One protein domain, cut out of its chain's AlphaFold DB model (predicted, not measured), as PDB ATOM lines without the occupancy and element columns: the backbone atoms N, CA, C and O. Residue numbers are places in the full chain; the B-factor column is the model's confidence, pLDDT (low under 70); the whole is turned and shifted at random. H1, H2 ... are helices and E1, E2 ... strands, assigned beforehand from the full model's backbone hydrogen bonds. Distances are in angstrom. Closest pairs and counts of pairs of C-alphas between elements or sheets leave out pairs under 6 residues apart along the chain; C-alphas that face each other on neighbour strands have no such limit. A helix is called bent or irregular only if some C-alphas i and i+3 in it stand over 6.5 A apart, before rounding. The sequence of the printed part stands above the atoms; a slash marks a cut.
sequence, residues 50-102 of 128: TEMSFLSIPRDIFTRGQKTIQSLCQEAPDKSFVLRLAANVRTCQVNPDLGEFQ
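Overview. This is residues 50 to 102 of the 128 residues of an uncharacterized protein of Cylicostephanus goldi (UniProt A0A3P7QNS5). The model is a wide, open V of two slender arms: one arm is a narrow ribbon of two antiparallel strands, E1 and E2, and the other is the single helix H1, with the unnamed stretch of residues 76 to 89 running back along it to the ribbon. The corner of the V lies where E1 passes into H1 and the returning stretch passes into E2; residues 74 to 79 stick out at the far end of the helical arm, and residues 95 to 102 run on as a tail past the end of E2. The printed part has 53 residues, with one named helix and two named strands in the order E1, H1, E2 along the chain, and the sheet has the order E1 - E2. The class is mixed, helices and strands, with 17 residues in the helix and 10 in the strands. The whole is extended, with a radius of gyration of the C-alphas of 17.1 A and spans of 54 by 24 by 13 A.

Along the chain. The sheet begins with E1, residues 52 to 56, Met 52 to Ser 56, which is 12.8 A from first to last C-alpha. C-alpha 52 is at (28.968, -41.637, -31.647) and C-alpha 56 at (24.599, -37.024, -20.537), and the z coordinate rises along this strand. E2, residues 90 to 94, Arg 90 to Val 94, is 12.4 A long between its end C-alphas, and its z coordinate falls, from C-alpha 90 at (29.436, -38.856, -18.868) to C-alpha 94 at (31.108, -45.699, -29.090). H1, residues 59 to 75, Arg 59 to Glu 75, is 24.6 A from first to last C-alpha. It begins with C-alpha 59 at (17.920, -32.206, -16.881) and ends with C-alpha 75 at (18.953, -8.551, -23.477).

Arrangement. E1 and E2 are antiparallel neighbours, with an angle of 164 degrees between their N-to-C directions. Their C-alphas face each other along the five residues of each strand: those of Ser 53 and Gln 93 are 4.7 A apart, and those of Ser 56 and Arg 90 are 5.4 A apart. Across the pair, N 54 and O 92 are within hydrogen-bond range at 3.0 A, and N 94 and O 52 are within it at 3.0 A as well. From E1, a tight link of two residues, Ile 57 and Pro 58, leads to H1. H1 is not bent, and in it every O i to N i+4 pair is within hydrogen-bond range. From H1, a long link of 14 residues, 76 to 89, leads to E2.

Size, cuts and confidence. The two C-alphas farthest apart are those of Glu 75, the last residue of H1, and Phe 101, at 54.2 A. The C-alphas of Thr 50 and Gln 102, the first and last printed residues, are 12.4 A apart. The outline is only just a rod, at 54 by 24 by 13 A. Residues 74 to 79, of which 74 and 75 belong to H1, stand free. The C-alphas of residues 76 to 89, which hold no named element, lie 9 to 23 A from the mean of the C-alphas. The printed part runs from residue 50 to residue 102 of a full chain of 128 residues and has no cut. The mean pLDDT of the printed part is 70.0, and 21 residues are under 70: residues 50 to 57, residues 87 to 98 and residue 102. Both strands lie in these stretches, with a mean pLDDT of 56 for E1 and 50 for E2, while H1 has a mean of 82.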
ATOM      1  N   THR A  50      30.550 -44.819 -37.439       55.09
ATOM      2  CA  THR A  50      31.593 -45.496 -36.659       55.09
ATOM      3  C   THR A  50      31.922 -44.764 -35.368       55.09
ATOM      4  O   THR A  50      32.547 -45.342 -34.497       55.09
ATOM      5  N   GLU A  51      31.495 -43.513 -35.199       53.59
ATOM      6  CA  GLU A  51      31.771 -42.738 -33.994       53.59
ATOM      7  C   GLU A  51      30.516 -42.008 -33.522       53.59
ATOM      8  O   GLU A  51      30.008 -41.103 -34.183       53.59
ATOM      9  N   MET A  52      30.021 -42.381 -32.340       53.56
ATOM     10  CA  MET A  52      28.968 -41.637 -31.647       53.56
ATOM     11  C   MET A  52      29.488 -41.121 -30.314       53.56
ATOM     12  O   MET A  52      29.936 -41.896 -29.469       53.56
ATOM     13  N   SER A  53      29.405 -39.803 -30.124       50.19
ATOM     14  CA  SER A  53      29.703 -39.150 -28.851       50.19
ATOM     15  C   SER A  53      28.406 -38.865 -28.107       50.19
ATOM     16  O   SER A  53      27.606 -38.031 -28.530       50.19
ATOM     17  N   PHE A  54      28.200 -39.542 -26.982       55.75
ATOM     18  CA  PHE A  54      27.049 -39.295 -26.118       55.75
ATOM     19  C   PHE A  54      27.415 -38.317 -25.015       55.75
ATOM     20  O   PHE A  54      28.449 -38.462 -24.368       55.75
ATOM     21  N   LEU A  55      26.536 -37.352 -24.770       59.00
ATOM     22  CA  LEU A  55      26.658 -36.388 -23.689       59.00
ATOM     23  C   LEU A  55      25.440 -36.541 -22.778       59.00
ATOM     24  O   LEU A  55      24.321 -36.217 -23.166       59.00
ATOM     25  N   SER A  56      25.651 -37.029 -21.560       61.84
ATOM     26  CA  SER A  56      24.599 -37.024 -20.537       61.84
ATOM     27  C   SER A  56      24.755 -35.796 -19.647       61.84
ATOM     28  O   SER A  56      25.795 -35.604 -19.019       61.84
ATOM     29  N   ILE A  57      23.726 -34.949 -19.602       67.94
ATOM     30  CA  ILE A  57      23.650 -33.798 -18.696       67.94
ATOM     31  C   ILE A  57      22.394 -33.956 -17.829       67.94
ATOM     32  O   ILE A  57      21.328 -34.266 -18.365       67.94
ATOM     33  N   PRO A  58      22.476 -33.715 -16.506       76.81
ATOM     34  CA  PRO A  58      21.295 -33.610 -15.654       76.81
ATOM     35  C   PRO A  58      20.276 -32.591 -16.194       76.81
ATOM     36  O   PRO A  58      20.626 -31.467 -16.568       76.81
ATOM     37  N   ARG A  59      18.999 -32.988 -16.248       77.31
ATOM     38  CA  ARG A  59      17.920 -32.206 -16.881       77.31
ATOM     39  C   ARG A  59      17.810 -30.786 -16.322       77.31
ATOM     40  O   ARG A  59      17.594 -29.843 -17.073       77.31
ATOM     41  N   ASP A  60      17.978 -30.635 -15.016       81.44
ATOM     42  CA  ASP A  60      17.947 -29.361 -14.299       81.44
ATOM     43  C   ASP A  60      19.047 -28.396 -14.768       81.44
ATOM     44  O   ASP A  60      18.778 -27.214 -14.999       81.44
ATOM     45  N   ILE A  61      20.267 -28.898 -14.984       74.94
ATOM     46  CA  ILE A  61      21.390 -28.099 -15.485       74.94
ATOM     47  C   ILE A  61      21.113 -27.645 -16.919       74.94
ATOM     48  O   ILE A  61      21.311 -26.469 -17.232       74.94
ATOM     49  N   PHE A  62      20.612 -28.549 -17.765       80.06
ATOM     50  CA  PHE A  62      20.275 -28.240 -19.153       80.06
ATOM     51  C   PHE A  62      19.172 -27.177 -19.248       80.06
ATOM     52  O   PHE A  62      19.359 -26.143 -19.890       80.06
ATOM     53  N   THR A  63      18.052 -27.369 -18.544       80.88
ATOM     54  CA  THR A  63      16.929 -26.420 -18.557       80.88
ATOM     55  C   THR A  63      17.320 -25.053 -17.994       80.88
ATOM     56  O   THR A  63      16.891 -24.025 -18.517       80.88
ATOM     57  N   ARG A  64      18.160 -25.007 -16.952       83.62
ATOM     58  CA  ARG A  64      18.706 -23.743 -16.442       83.62
ATOM     59  C   ARG A  64      19.554 -23.038 -17.499       83.62
ATOM     60  O   ARG A  64      19.372 -21.844 -17.704       83.62
ATOM     61  N   GLY A  65      20.417 -23.776 -18.198       82.88
ATOM     62  CA  GLY A  65      21.231 -23.222 -19.276       82.88
ATOM     63  C   GLY A  65      20.398 -22.617 -20.405       82.88
ATOM     64  O   GLY A  65      20.670 -21.497 -20.830       82.88
ATOM     65  N   GLN A  66      19.332 -23.306 -20.825       82.06
ATOM     66  CA  GLN A  66      18.403 -22.792 -21.837       82.06
ATOM     67  C   GLN A  66      17.763 -21.466 -21.413       82.06
ATOM     68  O   GLN A  66      17.745 -20.522 -22.199       82.06
ATOM     69  N   LYS A  67      17.290 -21.368 -20.164       86.38
ATOM     70  CA  LYS A  67      16.704 -20.127 -19.631       86.38
ATOM     71  C   LYS A  67      17.711 -18.978 -19.627       86.38
ATOM     72  O   LYS A  67      17.367 -17.865 -20.009       86.38
ATOM     73  N   THR A  68      18.952 -19.245 -19.225       82.50
ATOM     74  CA  THR A  68      20.014 -18.231 -19.218       82.50
ATOM     75  C   THR A  68      20.348 -17.752 -20.629       82.50
ATOM     76  O   THR A  68      20.444 -16.549 -20.840       82.50
ATOM     77  N   ILE A  69      20.464 -18.657 -21.605       81.44
ATOM     78  CA  ILE A  69      20.690 -18.282 -23.011       81.44
ATOM     79  C   ILE A  69      19.530 -17.434 -23.534       81.44
ATOM     80  O   ILE A  69      19.766 -16.396 -24.138       81.44
ATOM     81  N   GLN A  70      18.284 -17.832 -23.259       82.56
ATOM     82  CA  GLN A  70      17.109 -17.066 -23.680       82.56
ATOM     83  C   GLN A  70      17.108 -15.646 -23.103       82.56
ATOM     84  O   GLN A  70      16.844 -14.708 -23.847       82.56
ATOM     85  N   SER A  71      17.457 -15.475 -21.822       84.62
ATOM     86  CA  SER A  71      17.598 -14.148 -21.200       84.62
ATOM     87  C   SER A  71      18.671 -13.311 -21.897       84.62
ATOM     88  O   SER A  71      18.415 -12.179 -22.291       84.62
ATOM     89  N   LEU A  72      19.857 -13.887 -22.126       80.44
ATOM     90  CA  LEU A  72      20.978 -13.187 -22.760       80.44
ATOM     91  C   LEU A  72      20.655 -12.763 -24.199       80.44
ATOM     92  O   LEU A  72      20.954 -11.637 -24.597       80.44
ATOM     93  N   CYS A  73      19.988 -13.630 -24.963       83.12
ATOM     94  CA  CYS A  73      19.533 -13.315 -26.315       83.12
ATOM     95  C   CYS A  73      18.441 -12.232 -26.336       83.12
ATOM     96  O   CYS A  73      18.382 -11.466 -27.292       83.12
ATOM     97  N   GLN A  74      17.586 -12.151 -25.311       82.75
ATOM     98  CA  GLN A  74      16.596 -11.073 -25.185       82.75
ATOM     99  C   GLN A  74      17.245  -9.735 -24.812       82.75
ATOM    100  O   GLN A  74      16.829  -8.693 -25.309       82.75
ATOM    101  N   GLU A  75      18.265  -9.756 -23.952       84.56
ATOM    102  CA  GLU A  75      18.953  -8.551 -23.477       84.56
ATOM    103  C   GLU A  75      19.872  -7.926 -24.535       84.56
ATOM    104  O   GLU A  75      19.991  -6.702 -24.602       84.56
ATOM    105  N   ALA A  76      20.531  -8.738 -25.365       79.69
ATOM    106  CA  ALA A  76      21.358  -8.245 -26.464       79.69
ATOM    107  C   ALA A  76      21.353  -9.225 -27.658       79.69
ATOM    108  O   ALA A  76      22.270 -10.038 -27.789       79.69
ATOM    109  N   PRO A  77      20.347  -9.124 -28.550       76.88
ATOM    110  CA  PRO A  77      20.140 -10.065 -29.656       76.88
ATOM    111  C   PRO A  77      21.272 -10.072 -30.690       76.88
ATOM    112  O   PRO A  77      21.533 -11.105 -31.300       76.88
ATOM    113  N   ASP A  78      21.992  -8.959 -30.841       85.12
ATOM    114  CA  ASP A  78      23.077  -8.822 -31.822       85.12
ATOM    115  C   ASP A  78      24.443  -9.300 -31.292       85.12
ATOM    116  O   ASP A  78      25.466  -9.160 -31.966       85.12
ATOM    117  N   LYS A  79      24.498  -9.830 -30.061       72.50
ATOM    118  CA  LYS A  79      25.740 -10.284 -29.421       72.50
ATOM    119  C   LYS A  79      25.806 -11.803 -29.345       72.50
ATOM    120  O   LYS A  79      24.823 -12.485 -29.070       72.50
ATOM    121  N   SER A  80      27.007 -12.338 -29.543       76.25
ATOM    122  CA  SER A  80      27.292 -13.750 -29.310       76.25
ATOM    123  C   SER A  80      27.616 -13.995 -27.836       76.25
ATOM    124  O   SER A  80      28.355 -13.239 -27.202       76.25
ATOM    125  N   PHE A  81      27.070 -15.078 -27.285       71.94
ATOM    126  CA  PHE A  81      27.295 -15.480 -25.899       71.94
ATOM    127  C   PHE A  81      27.861 -16.890 -25.837       71.94
ATOM    128  O   PHE A  81      27.429 -17.784 -26.563       71.94
ATOM    129  N   VAL A  82      28.796 -17.103 -24.913       74.50
ATOM    130  CA  VAL A  82      29.301 -18.433 -24.568       74.50
ATOM    131  C   VAL A  82      28.878 -18.737 -23.138       74.50
ATOM    132  O   VAL A  82      29.410 -18.160 -22.191       74.50
ATOM    133  N   LEU A  83      27.926 -19.659 -22.974       70.88
ATOM    134  CA  LEU A  83      27.514 -20.145 -21.661       70.88
ATOM    135  C   LEU A  83      28.272 -21.430 -21.318       70.88
ATOM    136  O   LEU A  83      28.134 -22.447 -21.993       70.88
ATOM    137  N   ARG A  84      29.054 -21.397 -20.236       75.25
ATOM    138  CA  ARG A  84      29.732 -22.583 -19.698       75.25
ATOM    139  C   ARG A  84      28.878 -23.199 -18.596       75.25
ATOM    140  O   ARG A  84      28.687 -22.591 -17.547       75.25
ATOM    141  N   LEU A  85      28.380 -24.410 -18.833       70.50
ATOM    142  CA  LEU A  85      27.636 -25.183 -17.840       70.50
ATOM    143  C   LEU A  85      28.571 -26.190 -17.172       70.50
ATOM    144  O   LEU A  85      29.112 -27.073 -17.833       70.50
ATOM    145  N   ALA A  86      28.746 -26.070 -15.858       71.50
ATOM    146  CA  ALA A  86      29.399 -27.107 -15.072       71.50
ATOM    147  C   ALA A  86      28.396 -28.241 -14.815       71.50
ATOM    148  O   ALA A  86      27.352 -28.019 -14.201       71.50
ATOM    149  N   ALA A  87      28.701 -29.444 -15.299       65.44
ATOM    150  CA  ALA A  87      27.883 -30.635 -15.107       65.44
ATOM    151  C   ALA A  87      28.766 -31.876 -14.956       65.44
ATOM    152  O   ALA A  87      29.838 -31.956 -15.558       65.44
ATOM    153  N   ASN A  88      28.277 -32.870 -14.214       57.81
ATOM    154  CA  ASN A  88      28.823 -34.223 -14.272       57.81
ATOM    155  C   ASN A  88      28.410 -34.841 -15.605       57.81
ATOM    156  O   ASN A  88      27.336 -35.428 -15.722       57.81
ATOM    157  N   VAL A  89      29.252 -34.650 -16.615       54.97
ATOM    158  CA  VAL A  89      29.045 -35.205 -17.946       54.97
ATOM    159  C   VAL A  89      29.650 -36.598 -17.988       54.97
ATOM    160  O   VAL A  89      30.837 -36.765 -17.712       54.97
ATOM    161  N   ARG A  90      28.859 -37.603 -18.370       51.09
ATOM    162  CA  ARG A  90      29.436 -38.856 -18.868       51.09
ATOM    163  C   ARG A  90      29.493 -38.771 -20.377       51.09
ATOM    164  O   ARG A  90      28.444 -38.650 -21.015       51.09
ATOM    165  N   THR A  91      30.711 -38.816 -20.899       51.38
ATOM    166  CA  THR A  91      30.978 -38.983 -22.322       51.38
ATOM    167  C   THR A  91      31.278 -40.443 -22.603       51.38
ATOM    168  O   THR A  91      32.128 -41.043 -21.948       51.38
ATOM    169  N   CYS A  92      30.582 -41.015 -23.573       46.66
ATOM    170  CA  CYS A  92      30.906 -42.319 -24.128       46.66
ATOM    171  C   CYS A  92      31.149 -42.111 -25.618       46.66
ATOM    172  O   CYS A  92      30.263 -41.607 -26.308       46.66
ATOM    173  N   GLN A  93      32.355 -42.447 -26.076       47.97
ATOM    174  CA  GLN A  93      32.634 -42.609 -27.492       47.97
ATOM    175  C   GLN A  93      32.404 -44.079 -27.811       47.97
ATOM    176  O   GLN A  93      33.144 -44.947 -27.343       47.97
ATOM    177  N   VAL A  94      31.342 -44.361 -28.554       52.97
ATOM    178  CA  VAL A  94      31.108 -45.699 -29.090       52.97
ATOM    179  C   VAL A  94      31.781 -45.712 -30.453       52.97
ATOM    180  O   VAL A  94      31.256 -45.116 -31.391       52.97
ATOM    181  N   ASN A  95      32.966 -46.323 -30.524       57.56
ATOM    182  CA  ASN A  95      33.584 -46.737 -31.782       57.56
ATOM    183  C   ASN A  95      33.593 -48.264 -31.825       57.56
ATOM    184  O   ASN A  95      34.558 -48.887 -31.373       57.56
ATOM    185  N   PRO A  96      32.463 -48.880 -32.200       58.91
ATOM    186  CA  PRO A  96      32.368 -50.316 -32.183       58.91
ATOM    187  C   PRO A  96      33.079 -50.836 -33.437       58.91
ATOM    188  O   PRO A  96      32.731 -50.466 -34.559       58.91
ATOM    189  N   ASP A  97      34.080 -51.692 -33.242       61.41
ATOM    190  CA  ASP A  97      34.760 -52.394 -34.334       61.41
ATOM    191  C   ASP A  97      33.825 -53.483 -34.878       61.41
ATOM    192  O   ASP A  97      33.884 -54.653 -34.493       61.41
ATOM    193  N   LEU A  98      32.841 -53.044 -35.666       66.62
ATOM    194  CA  LEU A  98      31.822 -53.902 -36.248       66.62
ATOM    195  C   LEU A  98      32.263 -54.350 -37.640       66.62
ATOM    196  O   LEU A  98      32.466 -53.534 -38.542       66.62
ATOM    197  N   GLY A  99      32.336 -55.664 -37.835       72.75
ATOM    198  CA  GLY A  99      32.497 -56.261 -39.158       72.75
ATOM    199  C   GLY A  99      31.215 -56.180 -39.996       72.75
ATOM    200  O   GLY A  99      30.124 -55.935 -39.480       72.75
ATOM    201  N   GLU A 100      31.323 -56.466 -41.296       74.69
ATOM    202  CA  GLU A 100      30.204 -56.468 -42.262       74.69
ATOM    203  C   GLU A 100      28.949 -57.199 -41.763       74.69
ATOM    204  O   GLU A 100      27.827 -56.704 -41.857       74.69
ATOM    205  N   PHE A 101      29.137 -58.387 -41.189       74.56
ATOM    206  CA  PHE A 101      28.036 -59.194 -40.671       74.56
ATOM    207  C   PHE A 101      27.323 -58.523 -39.488       74.56
ATOM    208  O   PHE A 101      26.099 -58.570 -39.386       74.56
ATOM    209  N   GLN A 102      28.081 -57.875 -38.604       67.31
ATOM    210  CA  GLN A 102      27.538 -57.203 -37.426       67.31
ATOM    211  C   GLN A 102      26.800 -55.917 -37.814       67.31
ATOM    212  O   GLN A 102      25.742 -55.640 -37.252       67.31
TER     213      GLN A 102